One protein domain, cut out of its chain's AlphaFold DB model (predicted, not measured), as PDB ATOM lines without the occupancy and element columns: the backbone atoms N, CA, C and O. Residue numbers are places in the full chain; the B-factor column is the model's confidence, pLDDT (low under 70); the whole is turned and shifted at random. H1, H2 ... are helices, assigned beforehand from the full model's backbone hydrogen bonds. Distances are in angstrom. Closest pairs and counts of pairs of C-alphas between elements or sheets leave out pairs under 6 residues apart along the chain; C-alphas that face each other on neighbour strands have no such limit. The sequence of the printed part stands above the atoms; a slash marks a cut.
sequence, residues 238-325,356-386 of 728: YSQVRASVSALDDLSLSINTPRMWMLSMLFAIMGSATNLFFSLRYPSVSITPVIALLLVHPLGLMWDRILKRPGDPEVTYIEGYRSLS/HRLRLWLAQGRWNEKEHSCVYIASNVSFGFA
ATOM      1  N   TYR A 238      42.248 -22.973  -2.539       72.31
ATOM      2  CA  TYR A 238      41.303 -22.113  -3.248       72.31
ATOM      3  C   TYR A 238      41.517 -20.651  -2.852       72.31
ATOM      4  O   TYR A 238      41.273 -20.267  -1.710       72.31
ATOM      5  N   SER A 239      41.912 -19.812  -3.809       75.88
ATOM      6  CA  SER A 239      42.150 -18.377  -3.593       75.88
ATOM      7  C   SER A 239      40.939 -17.639  -3.010       75.88
ATOM      8  O   SER A 239      41.111 -16.720  -2.213       75.88
ATOM      9  N   GLN A 240      39.716 -18.074  -3.336       75.81
ATOM     10  CA  GLN A 240      38.480 -17.530  -2.766       75.81
ATOM     11  C   GLN A 240      38.319 -17.871  -1.276       75.81
ATOM     12  O   GLN A 240      37.761 -17.072  -0.527       75.81
ATOM     13  N   VAL A 241      38.806 -19.039  -0.841       78.56
ATOM     14  CA  VAL A 241      38.747 -19.473   0.563       78.56
ATOM     15  C   VAL A 241      39.802 -18.725   1.377       78.56
ATOM     16  O   VAL A 241      39.435 -18.115   2.377       78.56
ATOM     17  N   ARG A 242      41.056 -18.639   0.894       78.75
ATOM     18  CA  ARG A 242      42.122 -17.829   1.529       78.75
ATOM     19  C   ARG A 242      41.703 -16.378   1.775       78.75
ATOM     20  O   ARG A 242      41.999 -15.815   2.820       78.75
ATOM     21  N   ALA A 243      41.001 -15.778   0.812       74.69
ATOM     22  CA  ALA A 243      40.524 -14.399   0.901       74.69
ATOM     23  C   ALA A 243      39.310 -14.206   1.837       74.69
ATOM     24  O   ALA A 243      38.959 -13.065   2.135       74.69
ATOM     25  N   SER A 244      38.658 -15.290   2.277       77.69
ATOM     26  CA  SER A 244      37.408 -15.249   3.059       77.69
ATOM     27  C   SER A 244      37.520 -15.856   4.464       77.69
ATOM     28  O   SER A 244      36.651 -15.593   5.290       77.69
ATOM     29  N   VAL A 245      38.534 -16.692   4.736       79.94
ATOM     30  CA  VAL A 245      38.706 -17.450   5.992       79.94
ATOM     31  C   VAL A 245      40.195 -17.570   6.336       79.94
ATOM     32  O   VAL A 245      41.012 -17.864   5.467       79.94
ATOM     33  N   SER A 246      40.563 -17.398   7.609       79.44
ATOM     34  CA  SER A 246      41.945 -17.582   8.072       79.44
ATOM     35  C   SER A 246      42.389 -19.051   8.091       79.44
ATOM     36  O   SER A 246      41.646 -19.942   8.497       79.44
ATOM     37  N   ALA A 247      43.660 -19.293   7.755       79.88
ATOM     38  CA  ALA A 247      44.346 -20.583   7.929       79.88
ATOM     39  C   ALA A 247      44.651 -20.945   9.402       79.88
ATOM     40  O   ALA A 247      45.226 -21.995   9.687       79.88
ATOM     41  N   LEU A 248      44.292 -20.065  10.339       80.75
ATOM     42  CA  LEU A 248      44.535 -20.182  11.774       80.75
ATOM     43  C   LEU A 248      43.205 -20.139  12.532       80.75
ATOM     44  O   LEU A 248      42.271 -19.455  12.108       80.75
ATOM     45  N   ASP A 249      43.156 -20.843  13.666       82.19
ATOM     46  CA  ASP A 249      42.001 -20.912  14.561       82.19
ATOM     47  C   ASP A 249      42.397 -20.590  16.011       82.19
ATOM     48  O   ASP A 249      43.343 -21.174  16.546       82.19
ATOM     49  N   ASP A 250      41.655 -19.682  16.649       81.94
ATOM     50  CA  ASP A 250      41.870 -19.265  18.037       81.94
ATOM     51  C   ASP A 250      40.969 -20.060  18.997       81.94
ATOM     52  O   ASP A 250      39.738 -19.941  18.995       81.94
ATOM     53  N   LEU A 251      41.593 -20.885  19.839       80.62
ATOM     54  CA  LEU A 251      40.918 -21.742  20.818       80.62
ATOM     55  C   LEU A 251      40.482 -20.993  22.095       80.62
ATOM     56  O   LEU A 251      39.741 -21.564  22.898       80.62
ATOM     57  N   SER A 252      40.920 -19.740  22.281       80.56
ATOM     58  CA  SER A 252      40.617 -18.894  23.445       80.56
ATOM     59  C   SER A 252      39.333 -18.063  23.300       80.56
ATOM     60  O   SER A 252      38.839 -17.492  24.274       80.56
ATOM     61  N   LEU A 253      38.740 -18.016  22.102       83.94
ATOM     62  CA  LEU A 253      37.459 -17.347  21.871       83.94
ATOM     63  C   LEU A 253      36.303 -18.165  22.460       83.94
ATOM     64  O   LEU A 253      36.138 -19.342  22.139       83.94
ATOM     65  N   SER A 254      35.466 -17.535  23.288       85.12
ATOM     66  CA  SER A 254      34.263 -18.170  23.840       85.12
ATOM     67  C   SER A 254      33.264 -18.519  22.734       85.12
ATOM     68  O   SER A 254      33.119 -17.756  21.786       85.12
ATOM     69  N   ILE A 255      32.559 -19.651  22.854       82.38
ATOM     70  CA  ILE A 255      31.540 -20.075  21.869       82.38
ATOM     71  C   ILE A 255      30.191 -20.306  22.559       82.38
ATOM     72  O   ILE A 255      29.167 -19.743  22.178       82.38
ATOM     73  N   ASN A 256      30.182 -21.121  23.617       85.19
ATOM     74  CA  ASN A 256      28.958 -21.535  24.304       85.19
ATOM     75  C   ASN A 256      28.586 -20.577  25.453       85.19
ATOM     76  O   ASN A 256      28.667 -20.940  26.628       85.19
ATOM     77  N   THR A 257      28.210 -19.336  25.129       89.12
ATOM     78  CA  THR A 257      27.793 -18.324  26.119       89.12
ATOM     79  C   THR A 257      26.280 -18.062  26.103       89.12
ATOM     80  O   THR A 257      25.628 -18.238  25.070       89.12
ATOM     81  N   PRO A 258      25.677 -17.588  27.215       88.88
ATOM     82  CA  PRO A 258      24.242 -17.295  27.248       88.88
ATOM     83  C   PRO A 258      23.799 -16.238  26.230       88.88
ATOM     84  O   PRO A 258      22.694 -16.339  25.702       88.88
ATOM     85  N   ARG A 259      24.653 -15.247  25.913       91.81
ATOM     86  CA  ARG A 259      24.337 -14.227  24.895       91.81
ATOM     87  C   ARG A 259      24.190 -14.827  23.498       91.81
ATOM     88  O   ARG A 259      23.269 -14.442  22.788       91.81
ATOM     89  N   MET A 260      25.024 -15.811  23.146       92.00
ATOM     90  CA  MET A 260      24.914 -16.546  21.883       92.00
ATOM     91  C   MET A 260      23.556 -17.256  21.800       92.00
ATOM     92  O   MET A 260      22.813 -17.024  20.852       92.00
ATOM     93  N   TRP A 261      23.161 -18.012  22.831       92.50
ATOM     94  CA  TRP A 261      21.863 -18.701  22.856       92.50
ATOM     95  C   TRP A 261      20.654 -17.758  22.828       92.50
ATOM     96  O   TRP A 261      19.698 -18.021  22.102       92.50
ATOM     97  N   MET A 262      20.679 -16.652  23.579       93.00
ATOM     98  CA  MET A 262      19.558 -15.702  23.598       93.00
ATOM     99  C   MET A 262      19.424 -14.922  22.289       93.00
ATOM    100  O   MET A 262      18.306 -14.769  21.807       93.00
ATOM    101  N   LEU A 263      20.529 -14.464  21.691       93.00
ATOM    102  CA  LEU A 263      20.492 -13.785  20.390       93.00
ATOM    103  C   LEU A 263      20.105 -14.764  19.271       93.00
ATOM    104  O   LEU A 263      19.264 -14.425  18.447       93.00
ATOM    105  N   SER A 264      20.636 -15.991  19.299       93.25
ATOM    106  CA  SER A 264      20.244 -17.095  18.412       93.25
ATOM    107  C   SER A 264      18.734 -17.338  18.448       93.25
ATOM    108  O   SER A 264      18.069 -17.214  17.423       93.25
ATOM    109  N   MET A 265      18.164 -17.582  19.634       93.44
ATOM    110  CA  MET A 265      16.734 -17.865  19.775       93.44
ATOM    111  C   MET A 265      15.855 -16.650  19.436       93.44
ATOM    112  O   MET A 265      14.808 -16.809  18.815       93.44
ATOM    113  N   LEU A 266      16.280 -15.434  19.803       93.31
ATOM    114  CA  LEU A 266      15.560 -14.196  19.488       93.31
ATOM    115  C   LEU A 266      15.449 -13.985  17.975       93.31
ATOM    116  O   LEU A 266      14.344 -13.801  17.467       93.31
ATOM    117  N   PHE A 267      16.575 -14.035  17.256       92.56
ATOM    118  CA  PHE A 267      16.573 -13.856  15.806       92.56
ATOM    119  C   PHE A 267      15.884 -15.022  15.098       92.56
ATOM    120  O   PHE A 267      15.106 -14.764  14.186       92.56
ATOM    121  N   ALA A 268      16.073 -16.267  15.544       90.75
ATOM    122  CA  ALA A 268      15.393 -17.422  14.963       90.75
ATOM    123  C   ALA A 268      13.861 -17.318  15.071       90.75
ATOM    124  O   ALA A 268      13.168 -17.478  14.066       90.75
ATOM    125  N   ILE A 269      13.320 -16.984  16.251       90.75
ATOM    126  CA  ILE A 269      11.872 -16.782  16.436       90.75
ATOM    127  C   ILE A 269      11.386 -15.578  15.618       90.75
ATOM    128  O   ILE A 269      10.413 -15.697  14.879       90.75
ATOM    129  N   MET A 270      12.045 -14.419  15.727       90.94
ATOM    130  CA  MET A 270      11.581 -13.202  15.049       90.94
ATOM    131  C   MET A 270      11.654 -13.318  13.523       90.94
ATOM    132  O   MET A 270      10.712 -12.917  12.843       90.94
ATOM    133  N   GLY A 271      12.745 -13.860  12.980       88.38
ATOM    134  CA  GLY A 271      12.954 -14.007  11.540       88.38
ATOM    135  C   GLY A 271      12.007 -15.023  10.913       88.38
ATOM    136  O   GLY A 271      11.324 -14.686   9.948       88.38
ATOM    137  N   SER A 272      11.892 -16.221  11.502       86.94
ATOM    138  CA  SER A 272      10.948 -17.250  11.034       86.94
ATOM    139  C   SER A 272       9.501 -16.750  11.064       86.94
ATOM    140  O   SER A 272       8.814 -16.806  10.047       86.94
ATOM    141  N   ALA A 273       9.052 -16.174  12.186       87.94
ATOM    142  CA  ALA A 273       7.691 -15.662  12.321       87.94
ATOM    143  C   ALA A 273       7.400 -14.497  11.361       87.94
ATOM    144  O   ALA A 273       6.305 -14.420  10.808       87.94
ATOM    145  N   THR A 274       8.370 -13.607  11.122       87.62
ATOM    146  CA  THR A 274       8.191 -12.473  10.199       87.62
ATOM    147  C   THR A 274       8.163 -12.933   8.739       87.62
ATOM    148  O   THR A 274       7.323 -12.464   7.974       87.62
ATOM    149  N   ASN A 275       9.013 -13.890   8.354       87.06
ATOM    150  CA  ASN A 275       9.005 -14.460   7.004       87.06
ATOM    151  C   ASN A 275       7.734 -15.275   6.737       87.06
ATOM    152  O   ASN A 275       7.149 -15.138   5.668       87.06
ATOM    153  N   LEU A 276       7.257 -16.050   7.717       83.50
ATOM    154  CA  LEU A 276       5.995 -16.791   7.621       83.50
ATOM    155  C   LEU A 276       4.764 -15.864   7.590       83.50
ATOM    156  O   LEU A 276       3.769 -16.169   6.942       83.50
ATOM    157  N   PHE A 277       4.827 -14.707   8.255       83.94
ATOM    158  CA  PHE A 277       3.775 -13.692   8.177       83.94
ATOM    159  C   PHE A 277       3.738 -12.992   6.806       83.94
ATOM    160  O   PHE A 277       2.661 -12.688   6.295       83.94
ATOM    161  N   PHE A 278       4.899 -12.748   6.188       81.56
ATOM    162  CA  PHE A 278       4.994 -12.085   4.884       81.56
ATOM    163  C   PHE A 278       5.003 -13.025   3.666       81.56
ATOM    164  O   PHE A 278       4.878 -12.522   2.548       81.56
ATOM    165  N   SER A 279       5.096 -14.349   3.832       76.06
ATOM    166  CA  SER A 279       4.928 -15.305   2.722       76.06
ATOM    167  C   SER A 279       3.490 -15.328   2.197       76.06
ATOM    168  O   SER A 279       3.281 -15.441   0.995       76.06
ATOM    169  N   LEU A 280       2.504 -15.107   3.074       72.88
ATOM    170  CA  LEU A 280       1.076 -14.995   2.737       72.88
ATOM    171  C   LEU A 280       0.702 -13.682   2.016       72.88
ATOM    172  O   LEU A 280      -0.465 -13.463   1.685       72.88
ATOM    173  N   ARG A 281       1.663 -12.778   1.785       76.00
ATOM    174  CA  ARG A 281       1.468 -11.531   1.033       76.00
ATOM    175  C   ARG A 281       1.854 -11.738  -0.432       76.00
ATOM    176  O   ARG A 281       2.842 -12.402  -0.718       76.00
ATOM    177  N   TYR A 282       1.145 -11.079  -1.351       60.16
ATOM    178  CA  TYR A 282       1.585 -10.927  -2.740       60.16
ATOM    179  C   TYR A 282       1.965  -9.460  -3.057       60.16
ATOM    180  O   TYR A 282       1.157  -8.565  -2.781       60.16
ATOM    181  N   PRO A 283       3.154  -9.186  -3.635       64.88
ATOM    182  CA  PRO A 283       4.320 -10.073  -3.646       64.88
ATOM    183  C   PRO A 283       4.793 -10.369  -2.211       64.88
ATOM    184  O   PRO A 283       4.574  -9.566  -1.294       64.88
ATOM    185  N   SER A 284       5.425 -11.524  -2.019       66.31
ATOM    186  CA  SER A 284       5.951 -11.946  -0.719       66.31
ATOM    187  C   SER A 284       7.217 -11.163  -0.363       66.31
ATOM    188  O   SER A 284       7.934 -10.669  -1.234       66.31
ATOM    189  N   VAL A 285       7.479 -10.990   0.937       73.44
ATOM    190  CA  VAL A 285       8.621 -10.198   1.428       73.44
ATOM    191  C   VAL A 285       9.457 -11.029   2.396       73.44
ATOM    192  O   VAL A 285       9.118 -11.162   3.568       73.44
ATOM    193  N   SER A 286      10.571 -11.572   1.909       74.88
ATOM    194  CA  SER A 286      11.515 -12.363   2.700       74.88
ATOM    195  C   SER A 286      12.620 -11.502   3.322       74.88
ATOM    196  O   SER A 286      13.371 -10.822   2.621       74.88
ATOM    197  N   ILE A 287      12.785 -11.586   4.642       80.44
ATOM    198  CA  ILE A 287      13.964 -11.089   5.357       80.44
ATOM    199  C   ILE A 287      15.090 -12.111   5.190       80.44
ATOM    200  O   ILE A 287      14.927 -13.287   5.514       80.44
ATOM    201  N   THR A 288      16.253 -11.665   4.711       83.56
ATOM    202  CA  THR A 288      17.421 -12.539   4.538       83.56
ATOM    203  C   THR A 288      18.221 -12.691   5.843       83.56
ATOM    204  O   THR A 288      18.311 -11.742   6.630       83.56
ATOM    205  N   PRO A 289      18.891 -13.840   6.073       83.12
ATOM    206  CA  PRO A 289      19.780 -14.052   7.227       83.12
ATOM    207  C   PRO A 289      20.920 -13.027   7.361       83.12
ATOM    208  O   PRO A 289      21.458 -12.829   8.450       83.12
ATOM    209  N   VAL A 290      21.266 -12.322   6.277       83.62
ATOM    210  CA  VAL A 290      22.245 -11.222   6.282       83.62
ATOM    211  C   VAL A 290      21.790 -10.062   7.182       83.62
ATOM    212  O   VAL A 290      22.625  -9.390   7.782       83.62
ATOM    213  N   ILE A 291      20.480  -9.852   7.365       83.88
ATOM    214  CA  ILE A 291      19.974  -8.842   8.308       83.88
ATOM    215  C   ILE A 291      20.247  -9.260   9.762       83.88
ATOM    216  O   ILE A 291      20.610  -8.406  10.571       83.88
ATOM    217  N   ALA A 292      20.186 -10.556  10.092       86.12
ATOM    218  CA  ALA A 292      20.653 -11.039  11.393       86.12
ATOM    219  C   ALA A 292      22.164 -10.803  11.550       86.12
ATOM    220  O   ALA A 292      22.577 -10.204  12.536       86.12
ATOM    221  N   LEU A 293      22.973 -11.160  10.546       87.88
ATOM    222  CA  LEU A 293      24.427 -10.928  10.539       87.88
ATOM    223  C   LEU A 293      24.796  -9.444  10.770       87.88
ATOM    224  O   LEU A 293      25.735  -9.129  11.495       87.88
ATOM    225  N   LEU A 294      24.044  -8.499  10.203       87.62
ATOM    226  CA  LEU A 294      24.319  -7.069  10.391       87.62
ATOM    227  C   LEU A 294      23.798  -6.507  11.726       87.62
ATOM    228  O   LEU A 294      24.439  -5.625  12.299       87.62
ATOM    229  N   LEU A 295      22.662  -6.993  12.241       89.50
ATOM    230  CA  LEU A 295      22.058  -6.488  13.484       89.50
ATOM    231  C   LEU A 295      22.603  -7.153  14.755       89.50
ATOM    232  O   LEU A 295      22.655  -6.515  15.806       89.50
ATOM    233  N   VAL A 296      23.041  -8.409  14.686       91.81
ATOM    234  CA  VAL A 296      23.554  -9.157  15.843       91.81
ATOM    235  C   VAL A 296      24.867  -8.561  16.357       91.81
ATOM    236  O   VAL A 296      25.035  -8.434  17.568       91.81
ATOM    237  N   HIS A 297      25.765  -8.116  15.471       90.06
ATOM    238  CA  HIS A 297      27.048  -7.516  15.856       90.06
ATOM    239  C   HIS A 297      26.922  -6.297  16.807       90.06
ATOM    240  O   HIS A 297      27.478  -6.344  17.909       90.06
ATOM    241  N   PRO A 298      26.174  -5.218  16.479       90.75
ATOM    242  CA  PRO A 298      25.990  -4.097  17.402       90.75
ATOM    243  C   PRO A 298      25.199  -4.478  18.663       90.75
ATOM    244  O   PRO A 298      25.456  -3.902  19.721       90.75
ATOM    245  N   LEU A 299      24.287  -5.457  18.597       91.12
ATOM    246  CA  LEU A 299      23.567  -5.956  19.775       91.12
ATOM    247  C   LEU A 299      24.490  -6.724  20.737       91.12
ATOM    248  O   LEU A 299      24.397  -6.517  21.944       91.12
ATOM    249  N   GLY A 300      25.423  -7.536  20.230       90.81
ATOM    250  CA  GLY A 300      26.446  -8.218  21.030       90.81
ATOM    251  C   GLY A 300      27.425  -7.244  21.698       90.81
ATOM    252  O   GLY A 300      27.712  -7.360  22.890       90.81
ATOM    253  N   LEU A 301      27.852  -6.202  20.977       90.12
ATOM    254  CA  LEU A 301      28.651  -5.111  21.551       90.12
ATOM    255  C   LEU A 301      27.871  -4.296  22.599       90.12
ATOM    256  O   LEU A 301      28.443  -3.869  23.604       90.12
ATOM    257  N   MET A 302      26.568  -4.081  22.400       91.06
ATOM    258  CA  MET A 302      25.701  -3.414  23.378       91.06
ATOM    259  C   MET A 302      25.491  -4.275  24.633       91.06
ATOM    260  O   MET A 302      25.564  -3.753  25.745       91.06
ATOM    261  N   TRP A 303      25.302  -5.586  24.469       92.00
ATOM    262  CA  TRP A 303      25.205  -6.562  25.558       92.00
ATOM    263  C   TRP A 303      26.434  -6.507  26.473       92.00
ATOM    264  O   TRP A 303      26.312  -6.346  27.691       92.00
ATOM    265  N   ASP A 304      27.623  -6.547  25.870       89.19
ATOM    266  CA  ASP A 304      28.897  -6.444  26.579       89.19
ATOM    267  C   ASP A 304      29.046  -5.108  27.327       89.19
ATOM    268  O   ASP A 304      29.468  -5.107  28.484       89.19
ATOM    269  N   ARG A 305      28.640  -3.981  26.721       88.06
ATOM    270  CA  ARG A 305      28.676  -2.645  27.354       88.06
ATOM    271  C   ARG A 305      27.714  -2.490  28.538       88.06
ATOM    272  O   ARG A 305      28.000  -1.700  29.432       88.06
ATOM    273  N   ILE A 306      26.581  -3.195  28.546       89.69
ATOM    274  CA  ILE A 306      25.559  -3.079  29.604       89.69
ATOM    275  C   ILE A 306      25.912  -3.924  30.837       89.69
ATOM    276  O   ILE A 306      25.653  -3.511  31.969       89.69
ATOM    277  N   LEU A 307      26.467  -5.124  30.636       86.62
ATOM    278  CA  LEU A 307      26.575  -6.128  31.701       86.62
ATOM    279  C   LEU A 307      27.951  -6.205  32.371       86.62
ATOM    280  O   LEU A 307      28.022  -6.569  33.551       86.62
ATOM    281  N   LYS A 308      29.023  -5.857  31.652       84.50
ATOM    282  CA  LYS A 308      30.406  -5.976  32.137       84.50
ATOM    283  C   LYS A 308      30.870  -4.768  32.930       84.50
ATOM    284  O   LYS A 308      30.375  -3.655  32.762       84.50
ATOM    285  N   ARG A 309      31.855  -4.991  33.796       84.00
ATOM    286  CA  ARG A 309      32.497  -3.973  34.633       84.00
ATOM    287  C   ARG A 309      34.015  -4.199  34.666       84.00
ATOM    288  O   ARG A 309      34.439  -5.347  34.589       84.00
ATOM    289  N   PRO A 310      34.841  -3.147  34.836       75.25
ATOM    290  CA  PRO A 310      36.304  -3.287  34.865       75.25
ATOM    291  C   PRO A 310      36.875  -4.163  35.995       75.25
ATOM    292  O   PRO A 310      38.049  -4.498  35.946       75.25
ATOM    293  N   GLY A 311      36.067  -4.502  37.007       70.00
ATOM    294  CA  GLY A 311      36.432  -5.388  38.119       70.00
ATOM    295  C   GLY A 311      35.676  -6.722  38.122       70.00
ATOM    296  O   GLY A 311      35.463  -7.288  39.190       70.00
ATOM    297  N   ASP A 312      35.197  -7.185  36.964       80.19
ATOM    298  CA  ASP A 312      34.680  -8.550  36.824       80.19
ATOM    299  C   ASP A 312      35.848  -9.557  36.767       80.19
ATOM    300  O   ASP A 312      36.889  -9.232  36.195       80.19
ATOM    301  N   PRO A 313      35.708 -10.768  37.344       74.00
ATOM    302  CA  PRO A 313      36.785 -11.754  37.371       74.00
ATOM    303  C   PRO A 313      37.151 -12.217  35.959       74.00
ATOM    304  O   PRO A 313      36.276 -12.424  35.114       74.00
ATOM    305  N   GLU A 314      38.445 -12.420  35.717       67.88
ATOM    306  CA  GLU A 314      38.932 -12.919  34.434       67.88
ATOM    307  C   GLU A 314      38.464 -14.363  34.199       67.88
ATOM    308  O   GLU A 314      38.510 -15.217  35.087       67.88
ATOM    309  N   VAL A 315      37.953 -14.625  32.994       74.12
ATOM    310  CA  VAL A 315      37.422 -15.933  32.602       74.12
ATOM    311  C   VAL A 315      38.198 -16.420  31.391       74.12
ATOM    312  O   VAL A 315      37.993 -15.932  30.280       74.12
ATOM    313  N   THR A 316      39.070 -17.394  31.622       73.88
ATOM    314  CA  THR A 316      39.771 -18.119  30.566       73.88
ATOM    315  C   THR A 316      38.822 -19.080  29.846       73.88
ATOM    316  O   THR A 316      37.879 -19.626  30.429       73.88
ATOM    317  N   TYR A 317      39.075 -19.272  28.553       79.00
ATOM    318  CA  TYR A 317      38.370 -20.231  27.712       79.00
ATOM    319  C   TYR A 317      39.386 -21.151  27.043       79.00
ATOM    320  O   TYR A 317      40.442 -20.703  26.601       79.00
ATOM    321  N   ILE A 318      39.048 -22.435  26.978       73.25
ATOM    322  CA  ILE A 318      39.833 -23.481  26.324       73.25
ATOM    323  C   ILE A 318      38.869 -24.223  25.398       73.25
ATOM    324  O   ILE A 318      37.797 -24.650  25.827       73.25
ATOM    325  N   GLU A 319      39.212 -24.304  24.111       69.19
ATOM    326  CA  GLU A 319      38.368 -24.888  23.053       69.19
ATOM    327  C   GLU A 319      36.955 -24.258  22.979       69.19
ATOM    328  O   GLU A 319      35.989 -24.886  22.552       69.19
ATOM    329  N   GLY A 320      36.820 -22.996  23.402       65.56
ATOM    330  CA  GLY A 320      35.546 -22.270  23.474       65.56
ATOM    331  C   GLY A 320      34.651 -22.585  24.678       65.56
ATOM    332  O   GLY A 320      33.594 -21.955  24.827       65.56
ATOM    333  N   TYR A 321      35.074 -23.493  25.565       71.81
ATOM    334  CA  TYR A 321      34.447 -23.772  26.858       71.81
ATOM    335  C   TYR A 321      35.113 -22.969  27.976       71.81
ATOM    336  O   TYR A 321      36.309 -22.694  27.933       71.81
ATOM    337  N   ARG A 322      34.341 -22.594  29.002       74.75
ATOM    338  CA  ARG A 322      34.877 -21.914  30.186       74.75
ATOM    339  C   ARG A 322      35.706 -22.894  31.016       74.75
ATOM    340  O   ARG A 322      35.134 -23.786  31.643       74.75
ATOM    341  N   SER A 323      37.009 -22.663  31.112       67.56
ATOM    342  CA  SER A 323      37.798 -23.196  32.219       67.56
ATOM    343  C   SER A 323      37.429 -22.446  33.501       67.56
ATOM    344  O   SER A 323      37.274 -21.222  33.509       67.56
ATOM    345  N   LEU A 324      37.293 -23.163  34.618       58.66
ATOM    346  CA  LEU A 324      37.609 -22.529  35.894       58.66
ATOM    347  C   LEU A 324      39.125 -22.317  35.880       58.66
ATOM    348  O   LEU A 324      39.855 -23.222  35.476       58.66
ATOM    349  N   SER A 325      39.592 -21.142  36.303       50.03
ATOM    350  CA  SER A 325      41.012 -21.007  36.626       50.03
ATOM    351  C   SER A 325      41.350 -22.070  37.674       50.03
ATOM    352  O   SER A 325      40.567 -22.208  38.622       50.03
ATOM    353  N   HIS A 356      23.911 -10.301  41.296       83.81
ATOM    354  CA  HIS A 356      25.330 -10.268  40.931       83.81
ATOM    355  C   HIS A 356      25.727 -11.553  40.194       83.81
ATOM    356  O   HIS A 356      26.230 -11.472  39.076       83.81
ATOM    357  N   ARG A 357      25.385 -12.722  40.756       84.25
ATOM    358  CA  ARG A 357      25.613 -14.033  40.123       84.25
ATOM    359  C   ARG A 357      24.928 -14.156  38.761       84.25
ATOM    360  O   ARG A 357      25.560 -14.590  37.803       84.25
ATOM    361  N   LEU A 358      23.676 -13.704  38.644       85.25
ATOM    362  CA  LEU A 358      22.967 -13.669  37.361       85.25
ATOM    363  C   LEU A 358      23.664 -12.745  36.348       85.25
ATOM    364  O   LEU A 358      23.860 -13.145  35.207       85.25
ATOM    365  N   ARG A 359      24.098 -11.542  36.752       88.31
ATOM    366  CA  ARG A 359      24.857 -10.636  35.872       88.31
ATOM    367  C   ARG A 359      26.171 -11.267  35.404       88.31
ATOM    368  O   ARG A 359      26.436 -11.232  34.209       88.31
ATOM    369  N   LEU A 360      26.963 -11.861  36.301       84.38
ATOM    370  CA  LEU A 360      28.211 -12.548  35.935       84.38
ATOM    371  C   LEU A 360      27.959 -13.716  34.969       84.38
ATOM    372  O   LEU A 360      28.720 -13.906  34.026       84.38
ATOM    373  N   TRP A 361      26.863 -14.459  35.149       85.69
ATOM    374  CA  TRP A 361      26.453 -15.504  34.209       85.69
ATOM    375  C   TRP A 361      26.078 -14.936  32.827       85.69
ATOM    376  O   TRP A 361      26.470 -15.508  31.812       85.69
ATOM    377  N   LEU A 362      25.398 -13.787  32.761       86.38
ATOM    378  CA  LEU A 362      25.058 -13.103  31.504       86.38
ATOM    379  C   LEU A 362      26.267 -12.412  30.828       86.38
ATOM    380  O   LEU A 362      26.229 -12.177  29.622       86.38
ATOM    381  N   ALA A 363      27.325 -12.088  31.580       84.94
ATOM    382  CA  ALA A 363      28.494 -11.313  31.135       84.94
ATOM    383  C   ALA A 363      29.688 -12.157  30.622       84.94
ATOM    384  O   ALA A 363      30.756 -11.609  30.346       84.94
ATOM    385  N   GLN A 364      29.523 -13.479  30.506       84.44
ATOM    386  CA  GLN A 364      30.568 -14.453  30.148       84.44
ATOM    387  C   GLN A 364      31.267 -14.187  28.798       84.44
ATOM    388  O   GLN A 364      30.600 -13.964  27.792       84.44
ATOM    389  N   GLY A 365      32.601 -14.300  28.747       81.44
ATOM    390  CA  GLY A 365      33.417 -14.177  27.524       81.44
ATOM    391  C   GLY A 365      33.380 -12.779  26.895       81.44
ATOM    392  O   GLY A 365      32.684 -11.901  27.399       81.44
ATOM    393  N   ARG A 366      34.085 -12.539  25.783       85.62
ATOM    394  CA  ARG A 366      33.956 -11.304  24.974       85.62
ATOM    395  C   ARG A 366      33.240 -11.597  23.660       85.62
ATOM    396  O   ARG A 366      33.468 -12.656  23.082       85.62
ATOM    397  N   TRP A 367      32.389 -10.666  23.218       88.94
ATOM    398  CA  TRP A 367      31.738 -10.756  21.913       88.94
ATOM    399  C   TRP A 367      32.786 -10.940  20.808       88.94
ATOM    400  O   TRP A 367      33.776 -10.208  20.773       88.94
ATOM    401  N   ASN A 368      32.597 -11.950  19.957       88.56
ATOM    402  CA  ASN A 368      33.618 -12.415  19.022       88.56
ATOM    403  C   ASN A 368      33.024 -13.082  17.769       88.56
ATOM    404  O   ASN A 368      31.829 -13.380  17.693       88.56
ATOM    405  N   GLU A 369      33.904 -13.363  16.808       87.75
ATOM    406  CA  GLU A 369      33.566 -13.896  15.489       87.75
ATOM    407  C   GLU A 369      32.902 -15.283  15.521       87.75
ATOM    408  O   GLU A 369      31.985 -15.538  14.736       87.75
ATOM    409  N   LYS A 370      33.275 -16.157  16.469       88.44
ATOM    410  CA  LYS A 370      32.687 -17.500  16.611       88.44
ATOM    411  C   LYS A 370      31.263 -17.441  17.168       88.44
ATOM    412  O   LYS A 370      30.371 -18.076  16.612       88.44
ATOM    413  N   GLU A 371      31.012 -16.641  18.205       90.75
ATOM    414  CA  GLU A 371      29.650 -16.452  18.739       90.75
ATOM    415  C   GLU A 371      28.723 -15.808  17.711       90.75
ATOM    416  O   GLU A 371      27.577 -16.234  17.559       90.75
ATOM    417  N   HIS A 372      29.229 -14.818  16.971       92.31
ATOM    418  CA  HIS A 372      28.478 -14.194  15.892       92.31
ATOM    419  C   HIS A 372      28.136 -15.212  14.790       92.31
ATOM    420  O   HIS A 372      26.978 -15.304  14.372       92.31
ATOM    421  N   SER A 373      29.107 -16.042  14.397       90.75
ATOM    422  CA  SER A 373      28.899 -17.137  13.444       90.75
ATOM    423  C   SER A 373      27.822 -18.118  13.920       90.75
ATOM    424  O   SER A 373      26.943 -18.475  13.139       90.75
ATOM    425  N   CYS A 374      27.811 -18.505  15.201       91.25
ATOM    426  CA  CYS A 374      26.775 -19.383  15.761       91.25
ATOM    427  C   CYS A 374      25.362 -18.776  15.681       91.25
ATOM    428  O   CYS A 374      24.427 -19.469  15.276       91.25
ATOM    429  N   VAL A 375      25.197 -17.489  16.017       92.50
ATOM    430  CA  VAL A 375      23.894 -16.800  15.919       92.50
ATOM    431  C   VAL A 375      23.427 -16.701  14.463       92.50
ATOM    432  O   VAL A 375      22.251 -16.939  14.175       92.50
ATOM    433  N   TYR A 376      24.335 -16.401  13.531       92.12
ATOM    434  CA  TYR A 376      24.010 -16.386  12.105       92.12
ATOM    435  C   TYR A 376      23.628 -17.770  11.579       92.12
ATOM    436  O   TYR A 376      22.629 -17.872  10.880       92.12
ATOM    437  N   ILE A 377      24.363 -18.832  11.927       90.12
ATOM    438  CA  ILE A 377      24.053 -20.201  11.484       90.12
ATOM    439  C   ILE A 377      22.637 -20.587  11.930       90.12
ATOM    440  O   ILE A 377      21.848 -21.045  11.108       90.12
ATOM    441  N   ALA A 378      22.277 -20.325  13.190       89.62
ATOM    442  CA  ALA A 378      20.929 -20.577  13.701       89.62
ATOM    443  C   ALA A 378      19.848 -19.717  13.015       89.62
ATOM    444  O   ALA A 378      18.752 -20.207  12.744       89.62
ATOM    445  N   SER A 379      20.162 -18.462  12.674       90.31
ATOM    446  CA  SER A 379      19.268 -17.580  11.906       90.31
ATOM    447  C   SER A 379      19.076 -18.096  10.471       90.31
ATOM    448  O   SER A 379      17.957 -18.249   9.996       90.31
ATOM    449  N   ASN A 380      20.160 -18.464   9.789       87.56
ATOM    450  CA  ASN A 380      20.146 -19.007   8.430       87.56
ATOM    451  C   ASN A 380      19.373 -20.335   8.334       87.56
ATOM    452  O   ASN A 380      18.710 -20.590   7.337       87.56
ATOM    453  N   VAL A 381      19.431 -21.146   9.392       84.50
ATOM    454  CA  VAL A 381      18.677 -22.400   9.579       84.50
ATOM    455  C   VAL A 381      17.167 -22.191   9.778       84.50
ATOM    456  O   VAL A 381      16.391 -23.101   9.496       84.50
ATOM    457  N   SER A 382      16.739 -21.023  10.268       83.62
ATOM    458  CA  SER A 382      15.356 -20.777  10.718       83.62
ATOM    459  C   SER A 382      14.577 -19.752   9.891       83.62
ATOM    460  O   SER A 382      13.356 -19.731   9.962       83.62
ATOM    461  N   PHE A 383      15.240 -18.907   9.098       85.31
ATOM    462  CA  PHE A 383      14.567 -17.881   8.286       85.31
ATOM    463  C   PHE A 383      13.888 -18.453   7.024       85.31
ATOM    464  O   PHE A 383      13.103 -17.745   6.393       85.31
ATOM    465  N   GLY A 384      14.183 -19.700   6.639       74.69
ATOM    466  CA  GLY A 384      13.464 -20.392   5.566       74.69
ATOM    467  C   GLY A 384      12.009 -20.675   5.956       74.69
ATOM    468  O   GLY A 384      11.717 -20.952   7.117       74.69
ATOM    469  N   PHE A 385      11.094 -20.608   4.989       72.50
ATOM    470  CA  PHE A 385       9.698 -20.985   5.210       72.50
ATOM    471  C   PHE A 385       9.517 -22.508   5.112       72.50
ATOM    472  O   PHE A 385      10.236 -23.195   4.386       72.50
ATOM    473  N   ALA A 386       8.562 -23.052   5.866       80.88
ATOM    474  CA  ALA A 386       8.295 -24.483   5.887       80.88
ATOM    475  C   ALA A 386       7.198 -24.840   4.874       80.88
ATOM    476  O   ALA A 386       6.032 -24.568   5.128       80.88
TER     477      ALA A 386
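Overview. This is residues 238 to 325 and 356 to 386 of the 728 residues of an uncharacterized protein of Pseudogymnoascus sp. VKM F-4513 (FW-928) (UniProt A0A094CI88). What shape comes first? Two long helices, H2 and H3, make a hairpin, H5 packs on both, and short H4 sits where H2 begins and H3 ends; residues 238 to 249, with H1, stick out as a thin tail. What is printed? There are 119 residues with five named helices, H1 to H5 in order, and no named strand: all helix. How full is it? It is loose, with a radius of gyration of the C-alphas of 16.9 A, and flat, spanning 56 by 44 by 21 A.

Arrangement. What touches the longest helix, H2, residues 258 to 279? H5, residues 369 to 382, touches it at a shallow tilt of 30 degrees, the same way; the closest C-alphas, of Ser 264 and Val 375, are 4.4 A apart. H3, residues 289 to 307, forms a hairpin with H2, opposite ways at 36 degrees, only just steep; the closest C-alphas, of Phe 267 and Ala 292, are 6.6 A apart. Do the backbones hold the helix pattern? Every O i to N i+4 pair is within hydrogen-bond range in H2, H5 and H4, residues 356 to 362; H3 has 13 of 15, and H1, residues 239 to 242, is too short for such a pair. What of H4 and H1? H4 only just touches H2, with 3 pairs of C-alphas within 8 A, the closest those of Pro 258 and Leu 362 at 6.0 A; H1 touches no helix.

Along the chain. Where does H2 run? It spans 31.3 A from C-alpha 258 at (24.242, -17.295, 27.248). And H3 and H5? H3 spans 26.6 A, with a kink of 31 degrees near residue 296; H5 spans 20.0 A to C-alpha 382 at (15.356, -20.777, 10.718).

Size, cuts and confidence. Where is the cut? Residues 326 to 355 are not printed, and C-alphas 325 and 356 are 19.5 A apart. Which link is long, and where is confidence low? H1 to H2 is long; residues 282 to 284, 314, 319 to 320 and 323 to 325 are under 70.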